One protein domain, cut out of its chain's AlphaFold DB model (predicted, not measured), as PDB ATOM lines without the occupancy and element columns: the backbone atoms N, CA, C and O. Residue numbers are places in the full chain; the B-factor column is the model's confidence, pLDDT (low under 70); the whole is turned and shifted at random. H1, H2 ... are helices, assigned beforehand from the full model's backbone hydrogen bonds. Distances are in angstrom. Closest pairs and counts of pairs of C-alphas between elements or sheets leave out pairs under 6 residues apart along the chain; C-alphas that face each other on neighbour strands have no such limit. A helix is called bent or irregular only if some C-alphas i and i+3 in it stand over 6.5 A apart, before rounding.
ATOM      1  N   ASN A   2      46.094 -10.064  26.564       92.44
ATOM      2  CA  ASN A   2      47.018 -10.777  25.653       92.44
ATOM      3  C   ASN A   2      47.705  -9.886  24.605       92.44
ATOM      4  O   ASN A   2      48.926  -9.915  24.486       92.44
ATOM      5  N   VAL A   3      46.937  -9.047  23.907       95.38
ATOM      6  CA  VAL A   3      47.471  -8.160  22.860       95.38
ATOM      7  C   VAL A   3      48.489  -7.160  23.410       95.38
ATOM      8  O   VAL A   3      49.538  -6.962  22.805       95.38
ATOM      9  N   ALA A   4      48.243  -6.598  24.597       94.25
ATOM     10  CA  ALA A   4      49.190  -5.686  25.238       94.25
ATOM     11  C   ALA A   4      50.545  -6.364  25.509       94.25
ATOM     12  O   ALA A   4      51.589  -5.782  25.230       94.25
ATOM     13  N   LYS A   5      50.538  -7.618  25.981       95.25
ATOM     14  CA  LYS A   5      51.772  -8.395  26.190       95.25
ATOM     15  C   LYS A   5      52.492  -8.698  24.876       95.25
ATOM     16  O   LYS A   5      53.710  -8.585  24.816       95.25
ATOM     17  N   ALA A   6      51.755  -9.050  23.822       96.88
ATOM     18  CA  ALA A   6      52.344  -9.309  22.508       96.88
ATOM     19  C   ALA A   6      53.055  -8.066  21.945       96.88
ATOM     20  O   ALA A   6      54.176  -8.167  21.453       96.88
ATOM     21  N   VAL A   7      52.440  -6.888  22.082       95.25
ATOM     22  CA  VAL A   7      53.058  -5.604  21.713       95.25
ATOM     23  C   VAL A   7      54.324  -5.347  22.538       95.25
ATOM     24  O   VAL A   7      55.360  -5.033  21.959       95.25
ATOM     25  N   GLN A   8      54.280  -5.540  23.862       93.75
ATOM     26  CA  GLN A   8      55.454  -5.380  24.736       93.75
ATOM     27  C   GLN A   8      56.611  -6.301  24.328       93.75
ATOM     28  O   GLN A   8      57.748  -5.846  24.237       93.75
ATOM     29  N   TYR A   9      56.340  -7.573  24.020       96.12
ATOM     30  CA  TYR A   9      57.385  -8.500  23.580       96.12
ATOM     31  C   TYR A   9      58.014  -8.116  22.243       96.12
ATOM     32  O   TYR A   9      59.211  -8.316  22.065       96.12
ATOM     33  N   ARG A  10      57.246  -7.540  21.317       95.94
ATOM     34  CA  ARG A  10      57.794  -7.057  20.041       95.94
ATOM     35  C   ARG A  10      58.698  -5.839  20.238       95.94
ATOM     36  O   ARG A  10      59.748  -5.791  19.619       95.94
ATOM     37  N   TYR A  11      58.362  -4.931  21.157       93.62
ATOM     38  CA  TYR A  11      59.284  -3.859  21.557       93.62
ATOM     39  C   TYR A  11      60.574  -4.401  22.181       93.62
ATOM     40  O   TYR A  11      61.655  -3.942  21.833       93.62
ATOM     41  N   ILE A  12      60.475  -5.401  23.063       92.50
ATOM     42  CA  ILE A  12      61.658  -6.054  23.642       92.50
ATOM     43  C   ILE A  12      62.514  -6.688  22.537       92.50
ATOM     44  O   ILE A  12      63.728  -6.527  22.554       92.50
ATOM     45  N   ALA A  13      61.897  -7.367  21.566       93.94
ATOM     46  CA  ALA A  13      62.604  -7.971  20.438       93.94
ATOM     47  C   ALA A  13      63.333  -6.930  19.571       93.94
ATOM     48  O   ALA A  13      64.500  -7.143  19.242       93.94
ATOM     49  N   ASP A  14      62.689  -5.798  19.263       92.25
ATOM     50  CA  ASP A  14      63.332  -4.666  18.584       92.25
ATOM     51  C   ASP A  14      64.553  -4.186  19.382       92.25
ATOM     52  O   ASP A  14      65.648  -4.071  18.836       92.25
ATOM     53  N   TRP A  15      64.402  -3.976  20.695       91.56
ATOM     54  CA  TRP A  15      65.471  -3.448  21.549       91.56
ATOM     55  C   TRP A  15      66.657  -4.392  21.742       91.56
ATOM     56  O   TRP A  15      67.737  -3.925  22.097       91.56
ATOM     57  N   LEU A  16      66.490  -5.697  21.502       90.62
ATOM     58  CA  LEU A  16      67.613  -6.638  21.492       90.62
ATOM     59  C   LEU A  16      68.559  -6.399  20.306       90.62
ATOM     60  O   LEU A  16      69.750  -6.670  20.427       90.62
ATOM     61  N   SER A  17      68.034  -5.915  19.177       88.50
ATOM     62  CA  SER A  17      68.818  -5.674  17.954       88.50
ATOM     63  C   SER A  17      69.194  -4.201  17.793       88.50
ATOM     64  O   SER A  17      70.295  -3.881  17.356       88.50
ATOM     65  N   GLU A  18      68.293  -3.303  18.189       87.69
ATOM     66  CA  GLU A  18      68.445  -1.853  18.131       87.69
ATOM     67  C   GLU A  18      68.130  -1.265  19.514       87.69
ATOM     68  O   GLU A  18      66.999  -0.832  19.776       87.69
ATOM     69  N   PRO A  19      69.101  -1.275  20.446       81.00
ATOM     70  CA  PRO A  19      68.884  -0.740  21.778       81.00
ATOM     71  C   PRO A  19      68.522   0.739  21.666       81.00
ATOM     72  O   PRO A  19      69.283   1.561  21.153       81.00
ATOM     73  N   LEU A  28      55.765   3.987  35.947       93.19
ATOM     74  CA  LEU A  28      54.865   2.849  35.811       93.19
ATOM     75  C   LEU A  28      53.522   3.083  36.516       93.19
ATOM     76  O   LEU A  28      52.487   2.664  36.002       93.19
ATOM     77  N   ASP A  29      53.531   3.763  37.661       94.81
ATOM     78  CA  ASP A  29      52.316   4.064  38.423       94.81
ATOM     79  C   ASP A  29      51.416   5.065  37.689       94.81
ATOM     80  O   ASP A  29      50.197   4.869  37.632       94.81
ATOM     81  N   HIS A  30      52.008   6.077  37.044       94.69
ATOM     82  CA  HIS A  30      51.272   7.015  36.194       94.69
ATOM     83  C   HIS A  30      50.604   6.293  35.018       94.69
ATOM     84  O   HIS A  30      49.388   6.374  34.845       94.69
ATOM     85  N   ILE A  31      51.375   5.504  34.264       94.19
ATOM     86  CA  ILE A  31      50.864   4.768  33.100       94.19
ATOM     87  C   ILE A  31      49.787   3.756  33.497       94.19
ATOM     88  O   ILE A  31      48.772   3.635  32.811       94.19
ATOM     89  N   ARG A  32      49.964   3.037  34.612       94.19
ATOM     90  CA  ARG A  32      48.950   2.095  35.112       94.19
ATOM     91  C   ARG A  32      47.638   2.798  35.431       94.19
ATOM     92  O   ARG A  32      46.594   2.316  35.005       94.19
ATOM     93  N   THR A  33      47.705   3.931  36.126       95.62
ATOM     94  CA  THR A  33      46.522   4.731  36.471       95.62
ATOM     95  C   THR A  33      45.815   5.205  35.204       95.62
ATOM     96  O   THR A  33      44.620   4.973  35.037       95.62
ATOM     97  N   HIS A  34      46.574   5.740  34.247       95.56
ATOM     98  CA  HIS A  34      46.035   6.197  32.972       95.56
ATOM     99  C   HIS A  34      45.350   5.072  32.170       95.56
ATOM    100  O   HIS A  34      44.234   5.242  31.677       95.56
ATOM    101  N   ILE A  35      45.966   3.885  32.083       93.50
ATOM    102  CA  ILE A  35      45.372   2.709  31.419       93.50
ATOM    103  C   ILE A  35      44.078   2.270  32.120       93.50
ATOM    104  O   ILE A  35      43.103   1.898  31.453       93.50
ATOM    105  N   SER A  36      44.049   2.295  33.453       94.75
ATOM    106  CA  SER A  36      42.850   1.976  34.232       94.75
ATOM    107  C   SER A  36      41.715   2.959  33.945       94.75
ATOM    108  O   SER A  36      40.591   2.520  33.685       94.75
ATOM    109  N   ASP A  37      42.005   4.257  33.897       96.88
ATOM    110  CA  ASP A  37      41.011   5.287  33.589       96.88
ATOM    111  C   ASP A  37      40.456   5.145  32.169       96.88
ATOM    112  O   ASP A  37      39.238   5.195  31.974       96.88
ATOM    113  N   LEU A  38      41.320   4.883  31.182       95.19
ATOM    114  CA  LEU A  38      40.904   4.600  29.804       95.19
ATOM    115  C   LEU A  38      40.000   3.367  29.723       95.19
ATOM    116  O   LEU A  38      38.999   3.373  29.010       95.19
ATOM    117  N   THR A  39      40.314   2.320  30.488       93.56
ATOM    118  CA  THR A  39      39.487   1.107  30.543       93.56
ATOM    119  C   THR A  39      38.090   1.426  31.078       93.56
ATOM    120  O   THR A  39      37.090   0.990  30.507       93.56
ATOM    121  N   VAL A  40      37.998   2.221  32.150       96.50
ATOM    122  CA  VAL A  40      36.709   2.637  32.725       96.50
ATOM    123  C   VAL A  40      35.909   3.488  31.737       96.50
ATOM    124  O   VAL A  40      34.705   3.270  31.587       96.50
ATOM    125  N   GLN A  41      36.553   4.437  31.058       97.19
ATOM    126  CA  GLN A  41      35.907   5.295  30.060       97.19
ATOM    127  C   GLN A  41      35.371   4.476  28.881       97.19
ATOM    128  O   GLN A  41      34.181   4.557  28.577       97.19
ATOM    129  N   MET A  42      36.194   3.590  28.316       94.19
ATOM    130  CA  MET A  42      35.803   2.701  27.220       94.19
ATOM    131  C   MET A  42      34.593   1.836  27.592       94.19
ATOM    132  O   MET A  42      33.631   1.743  26.831       94.19
ATOM    133  N   MET A  43      34.575   1.247  28.793       94.88
ATOM    134  CA  MET A  43      33.435   0.439  29.239       94.88
ATOM    135  C   MET A  43      32.156   1.268  29.418       94.88
ATOM    136  O   MET A  43      31.067   0.787  29.092       94.88
ATOM    137  N   LYS A  44      32.260   2.515  29.900       96.06
ATOM    138  CA  LYS A  44      31.114   3.436  30.001       96.06
ATOM    139  C   LYS A  44      30.559   3.799  28.625       96.06
ATOM    140  O   LYS A  44      29.338   3.826  28.457       96.06
ATOM    141  N   GLU A  45      31.423   4.048  27.646       95.50
ATOM    142  CA  GLU A  45      31.022   4.359  26.272       95.50
ATOM    143  C   GLU A  45      30.359   3.166  25.583       95.50
ATOM    144  O   GLU A  45      29.285   3.319  24.993       95.50
ATOM    145  N   ILE A  46      30.930   1.966  25.723       94.38
ATOM    146  CA  ILE A  46      30.340   0.731  25.190       94.38
ATOM    147  C   ILE A  46      28.960   0.501  25.813       94.38
ATOM    148  O   ILE A  46      27.981   0.305  25.094       94.38
ATOM    149  N   ALA A  47      28.842   0.602  27.140       94.88
ATOM    150  CA  ALA A  47      27.562   0.443  27.824       94.88
ATOM    151  C   ALA A  47      26.528   1.485  27.367       94.88
ATOM    152  O   ALA A  47      25.366   1.147  27.138       94.88
ATOM    153  N   SER A  48      26.933   2.747  27.213       96.25
ATOM    154  CA  SER A  48      26.046   3.825  26.751       96.25
ATOM    155  C   SER A  48      25.605   3.622  25.301       96.25
ATOM    156  O   SER A  48      24.460   3.905  24.949       96.25
ATOM    157  N   THR A  49      26.487   3.091  24.457       95.19
ATOM    158  CA  THR A  49      26.184   2.757  23.062       95.19
ATOM    159  C   THR A  49      25.194   1.601  22.976       95.19
ATOM    160  O   THR A  49      24.165   1.747  22.320       95.19
ATOM    161  N   LEU A  50      25.419   0.520  23.727       94.88
ATOM    162  CA  LEU A  50      24.511  -0.631  23.767       94.88
ATOM    163  C   LEU A  50      23.141  -0.290  24.375       94.88
ATOM    164  O   LEU A  50      22.131  -0.825  23.937       94.88
ATOM    165  N   LYS A  51      23.068   0.626  25.351       95.44
ATOM    166  CA  LYS A  51      21.780   1.104  25.895       95.44
ATOM    167  C   LYS A  51      20.951   1.862  24.860       95.44
ATOM    168  O   LYS A  51      19.730   1.761  24.876       95.44
ATOM    169  N   ARG A  52      21.604   2.636  23.987       95.88
ATOM    170  CA  ARG A  52      20.939   3.390  22.910       95.88
ATOM    171  C   ARG A  52      20.589   2.505  21.718       95.88
ATOM    172  O   ARG A  52      19.548   2.702  21.105       95.88
ATOM    173  N   ASN A  53      21.455   1.551  21.392       94.94
ATOM    174  CA  ASN A  53      21.266   0.599  20.307       94.94
ATOM    175  C   ASN A  53      21.736  -0.800  20.752       94.94
ATOM    176  O   ASN A  53      22.921  -1.116  20.613       94.94
ATOM    177  N   PRO A  54      20.824  -1.650  21.260       90.75
ATOM    178  CA  PRO A  54      21.165  -2.996  21.731       90.75
ATOM    179  C   PRO A  54      21.740  -3.919  20.651       90.75
ATOM    180  O   PRO A  54      22.444  -4.867  20.979       90.75
ATOM    181  N   SER A  55      21.462  -3.630  19.377       90.25
ATOM    182  CA  SER A  55      21.960  -4.386  18.222       90.25
ATOM    183  C   SER A  55      23.240  -3.785  17.629       90.25
ATOM    184  O   SER A  55      23.649  -4.179  16.536       90.25
ATOM    185  N   TYR A  56      23.857  -2.807  18.301       92.75
ATOM    186  CA  TYR A  56      25.110  -2.217  17.845       92.75
ATOM    187  C   TYR A  56      26.200  -3.286  17.733       92.75
ATOM    188  O   TYR A  56      26.424  -4.077  18.647       92.75
ATOM    189  N   THR A  57      26.915  -3.259  16.616       91.94
ATOM    190  CA  THR A  57      28.111  -4.063  16.393       91.94
ATOM    191  C   THR A  57      29.186  -3.189  15.770       91.94
ATOM    192  O   THR A  57      28.898  -2.251  15.025       91.94
ATOM    193  N   PHE A  58      30.435  -3.501  16.084       91.62
ATOM    194  CA  PHE A  58      31.585  -2.833  15.498       91.62
ATOM    195  C   PHE A  58      31.730  -3.231  14.025       91.62
ATOM    196  O   PHE A  58      31.722  -4.420  13.692       91.62
ATOM    197  N   ASN A  59      31.907  -2.245  13.147       94.44
ATOM    198  CA  ASN A  59      32.303  -2.494  11.767       94.44
ATOM    199  C   ASN A  59      33.772  -2.935  11.743       94.44
ATOM    200  O   ASN A  59      34.652  -2.236  12.246       94.44
ATOM    201  N   GLN A  60      34.041  -4.102  11.155       93.75
ATOM    202  CA  GLN A  60      35.392  -4.651  11.110       93.75
ATOM    203  C   GLN A  60      36.361  -3.766  10.320       93.75
ATOM    204  O   GLN A  60      37.494  -3.590  10.756       93.75
ATOM    205  N   ASN A  61      35.952  -3.230   9.170       94.81
ATOM    206  CA  ASN A  61      36.838  -2.418   8.339       94.81
ATOM    207  C   ASN A  61      37.208  -1.120   9.055       94.81
ATOM    208  O   ASN A  61      38.389  -0.783   9.103       94.81
ATOM    209  N   ASP A  62      36.226  -0.467   9.676       95.38
ATOM    210  CA  ASP A  62      36.445   0.763  10.441       95.38
ATOM    211  C   ASP A  62      37.358   0.483  11.641       95.38
ATOM    212  O   ASP A  62      38.383   1.138  11.808       95.38
ATOM    213  N   PHE A  63      37.093  -0.587  12.400       94.94
ATOM    214  CA  PHE A  63      37.928  -0.979  13.538       94.94
ATOM    215  C   PHE A  63      39.382  -1.256  13.135       94.94
ATOM    216  O   PHE A  63      40.321  -0.765  13.758       94.94
ATOM    217  N   MET A  64      39.588  -2.039  12.074       94.69
ATOM    218  CA  MET A  64      40.924  -2.363  11.561       94.69
ATOM    219  C   MET A  64      41.634  -1.123  11.001       94.69
ATOM    220  O   MET A  64      42.867  -1.055  11.004       94.69
ATOM    221  N   HIS A  65      40.867  -0.154  10.498       95.38
ATOM    222  CA  HIS A  65      41.382   1.101   9.980       95.38
ATOM    223  C   HIS A  65      41.798   2.068  11.097       95.38
ATOM    224  O   HIS A  65      42.860   2.683  10.975       95.38
ATOM    225  N   GLU A  66      41.000   2.179  12.159       94.94
ATOM    226  CA  GLU A  66      41.174   3.140  13.255       94.94
ATOM    227  C   GLU A  66      42.117   2.640  14.356       94.94
ATOM    228  O   GLU A  66      42.942   3.397  14.862       94.94
ATOM    229  N   VAL A  67      42.058   1.354  14.713       93.19
ATOM    230  CA  VAL A  67      42.859   0.791  15.810       93.19
ATOM    231  C   VAL A  67      44.221   0.353  15.287       93.19
ATOM    232  O   VAL A  67      44.478  -0.834  15.102       93.19
ATOM    233  N   LYS A  68      45.109   1.311  15.025       93.31
ATOM    234  CA  LYS A  68      46.465   1.057  14.519       93.31
ATOM    235  C   LYS A  68      47.518   1.573  15.487       93.31
ATOM    236  O   LYS A  68      47.439   2.695  15.974       93.31
ATOM    237  N   PHE A  69      48.537   0.758  15.729       91.31
ATOM    238  CA  PHE A  69      49.684   1.136  16.545       91.31
ATOM    239  C   PHE A  69      50.926   0.359  16.108       91.31
ATOM    240  O   PHE A  69      50.807  -0.726  15.529       91.31
ATOM    241  N   LYS A  70      52.125   0.879  16.398       90.94
ATOM    242  CA  LYS A  70      53.367   0.138  16.138       90.94
ATOM    243  C   LYS A  70      53.313  -1.215  16.864       90.94
ATOM    244  O   LYS A  70      52.874  -1.294  18.008       90.94
ATOM    245  N   HIS A  71      53.743  -2.277  16.185       94.38
ATOM    246  CA  HIS A  71      53.710  -3.666  16.666       94.38
ATOM    247  C   HIS A  71      52.326  -4.264  16.941       94.38
ATOM    248  O   HIS A  71      52.258  -5.390  17.440       94.38
ATOM    249  N   LEU A  72      51.232  -3.582  16.597       96.50
ATOM    250  CA  LEU A  72      49.904  -4.182  16.591       96.50
ATOM    251  C   LEU A  72      49.671  -4.876  15.244       96.50
ATOM    252  O   LEU A  72      49.737  -4.241  14.194       96.50
ATOM    253  N   THR A  73      49.422  -6.185  15.262       96.81
ATOM    254  CA  THR A  73      49.228  -6.967  14.030       96.81
ATOM    255  C   THR A  73      47.747  -7.080  13.651       96.81
ATOM    256  O   THR A  73      46.882  -6.956  14.522       96.81
ATOM    257  N   PRO A  74      47.423  -7.430  12.392       96.06
ATOM    258  CA  PRO A  74      46.045  -7.720  11.992       96.06
ATOM    259  C   PRO A  74      45.371  -8.818  12.825       96.06
ATOM    260  O   PRO A  74      44.170  -8.754  13.085       96.06
ATOM    261  N   SER A  75      46.127  -9.824  13.271       95.88
ATOM    262  CA  SER A  75      45.605 -10.885  14.138       95.88
ATOM    263  C   SER A  75      45.258 -10.364  15.534       95.88
ATOM    264  O   SER A  75      44.231 -10.751  16.088       95.88
ATOM    265  N   ASP A  76      46.065  -9.449  16.079       97.31
ATOM    266  CA  ASP A  76      45.771  -8.800  17.360       97.31
ATOM    267  C   ASP A  76      44.503  -7.941  17.268       97.31
ATOM    268  O   ASP A  76      43.651  -8.007  18.152       97.31
ATOM    269  N   GLN A  77      44.344  -7.178  16.178       96.56
ATOM    270  CA  GLN A  77      43.144  -6.372  15.930       96.56
ATOM    271  C   GLN A  77      41.890  -7.253  15.840       96.56
ATOM    272  O   GLN A  77      40.901  -6.988  16.520       96.56
ATOM    273  N   LYS A  78      41.938  -8.345  15.066       96.06
ATOM    274  CA  LYS A  78      40.830  -9.311  14.966       96.06
ATOM    275  C   LYS A  78      40.489  -9.933  16.319       96.06
ATOM    276  O   LYS A  78      39.313 -10.073  16.654       96.06
ATOM    277  N   TYR A  79      41.504 -10.277  17.111       96.06
ATOM    278  CA  TYR A  79      41.293 -10.797  18.457       96.06
ATOM    279  C   TYR A  79      40.595  -9.760  19.348       96.06
ATOM    280  O   TYR A  79      39.578 -10.081  19.956       96.06
ATOM    281  N   LEU A  80      41.059  -8.505  19.363       95.12
ATOM    282  CA  LEU A  80      40.396  -7.426  20.108       95.12
ATOM    283  C   LEU A  80      38.939  -7.248  19.674       95.12
ATOM    284  O   LEU A  80      38.048  -7.296  20.520       95.12
ATOM    285  N   LEU A  81      38.691  -7.116  18.371       95.69
ATOM    286  CA  LEU A  81      37.349  -6.935  17.821       95.69
ATOM    287  C   LEU A  81      36.407  -8.070  18.241       95.69
ATOM    288  O   LEU A  81      35.330  -7.810  18.776       95.69
ATOM    289  N   SER A  82      36.845  -9.322  18.085       95.19
ATOM    290  CA  SER A  82      36.029 -10.484  18.454       95.19
ATOM    291  C   SER A  82      35.726 -10.557  19.953       95.19
ATOM    292  O   SER A  82      34.669 -11.055  20.333       95.19
ATOM    293  N   THR A  83      36.611 -10.044  20.817       93.81
ATOM    294  CA  THR A  83      36.332  -9.938  22.260       93.81
ATOM    295  C   THR A  83      35.378  -8.791  22.591       93.81
ATOM    296  O   THR A  83      34.475  -8.975  23.405       93.81
ATOM    297  N   LEU A  84      35.514  -7.631  21.939       93.19
ATOM    298  CA  LEU A  84      34.628  -6.481  22.148       93.19
ATOM    299  C   LEU A  84      33.189  -6.784  21.714       93.19
ATOM    300  O   LEU A  84      32.245  -6.397  22.397       93.19
ATOM    301  N   GLN A  85      33.018  -7.539  20.628       93.44
ATOM    302  CA  GLN A  85      31.709  -7.963  20.122       93.44
ATOM    303  C   GLN A  85      30.965  -8.941  21.050       93.44
ATOM    304  O   GLN A  85      29.775  -9.173  20.860       93.44
ATOM    305  N   GLN A  86      31.628  -9.508  22.064       93.25
ATOM    306  CA  GLN A  86      30.979 -10.370  23.063       93.25
ATOM    307  C   GLN A  86      30.358  -9.579  24.223       93.25
ATOM    308  O   GLN A  86      29.633 -10.154  25.042       93.25
TER     309      GLN A  86
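This is residues 2 to 19 and 28 to 86 of the 91 residues of an uncharacterized protein of Acinetobacter nectaris CIP 110549 (UniProt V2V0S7). The model is an open V of helices with the long helix H2 as one arm, free of contact with the other helices. The other arm is made by H1 and H4, which begin near each other, almost end to end, and run off opposite ways, with the short H3 packed on H4 at a steep angle. Residues 28 to 42 and residues 50 to 55, of which 50 to 52 belong to H2, stick out from the rest. The printed part has 77 residues with four named helices, in the order H1, H2, H3, H4, and no named strand; the class is all helix. The whole is loose, with a radius of gyration of the C-alphas of 15.2 A, and elongated, spanning 48 by 30 by 17 A.

H2, residues 28 to 52, is the longest helix, 36.3 A from first to last C-alpha; C-alpha 28 is at (54.865, 2.849, 35.811) and C-alpha 52 at (20.939, 3.390, 22.910). H3 is residues 60 to 66, 9.9 A long. H4 is residues 74 to 84, 15.3 A long, and ends with C-alpha 84 at (34.628, -6.481, 22.148). H1 is residues 2 to 17, 23.7 A long, and begins with C-alpha 2 at (47.018, -10.777, 25.653). No helix is bent or irregular.

H2 touches no helix. It is apart from H1, H3 and H4. H3 and H4 touch, and their closest C-alphas, those of Met 64 and Gln 77, are 6.3 A apart. They run opposite ways at a steep tilt of 69 degrees, only just short of about perpendicular. H1 and H4 are close but not clearly touching, with the closest C-alphas, those of Val 3 and Asp 76, 5.8 A apart. They run opposite ways at a shallow tilt of 24 degrees, with their centres 17.6 A apart. H1 and H3 are apart. In H2, H3 and H4 every O i to N i+4 pair is within hydrogen-bond range; in H1, 11 of 12 are.

The two C-alphas farthest apart, those of Ser 17 and Arg 52, are 49.0 A apart. Residues 20 to 27 are not printed, and C-alphas 19 and 28 are 20.2 A apart across this cut, which lies in the link from H1 to H2. The links from H2 to H3 and from H3 to H4, seven residues each, are short. Without the stretches that stand free, the body has 56 residues and spans 44 by 22 by 15 A. The mean pLDDT of the printed part is 94.1, and no printed residue is under 70.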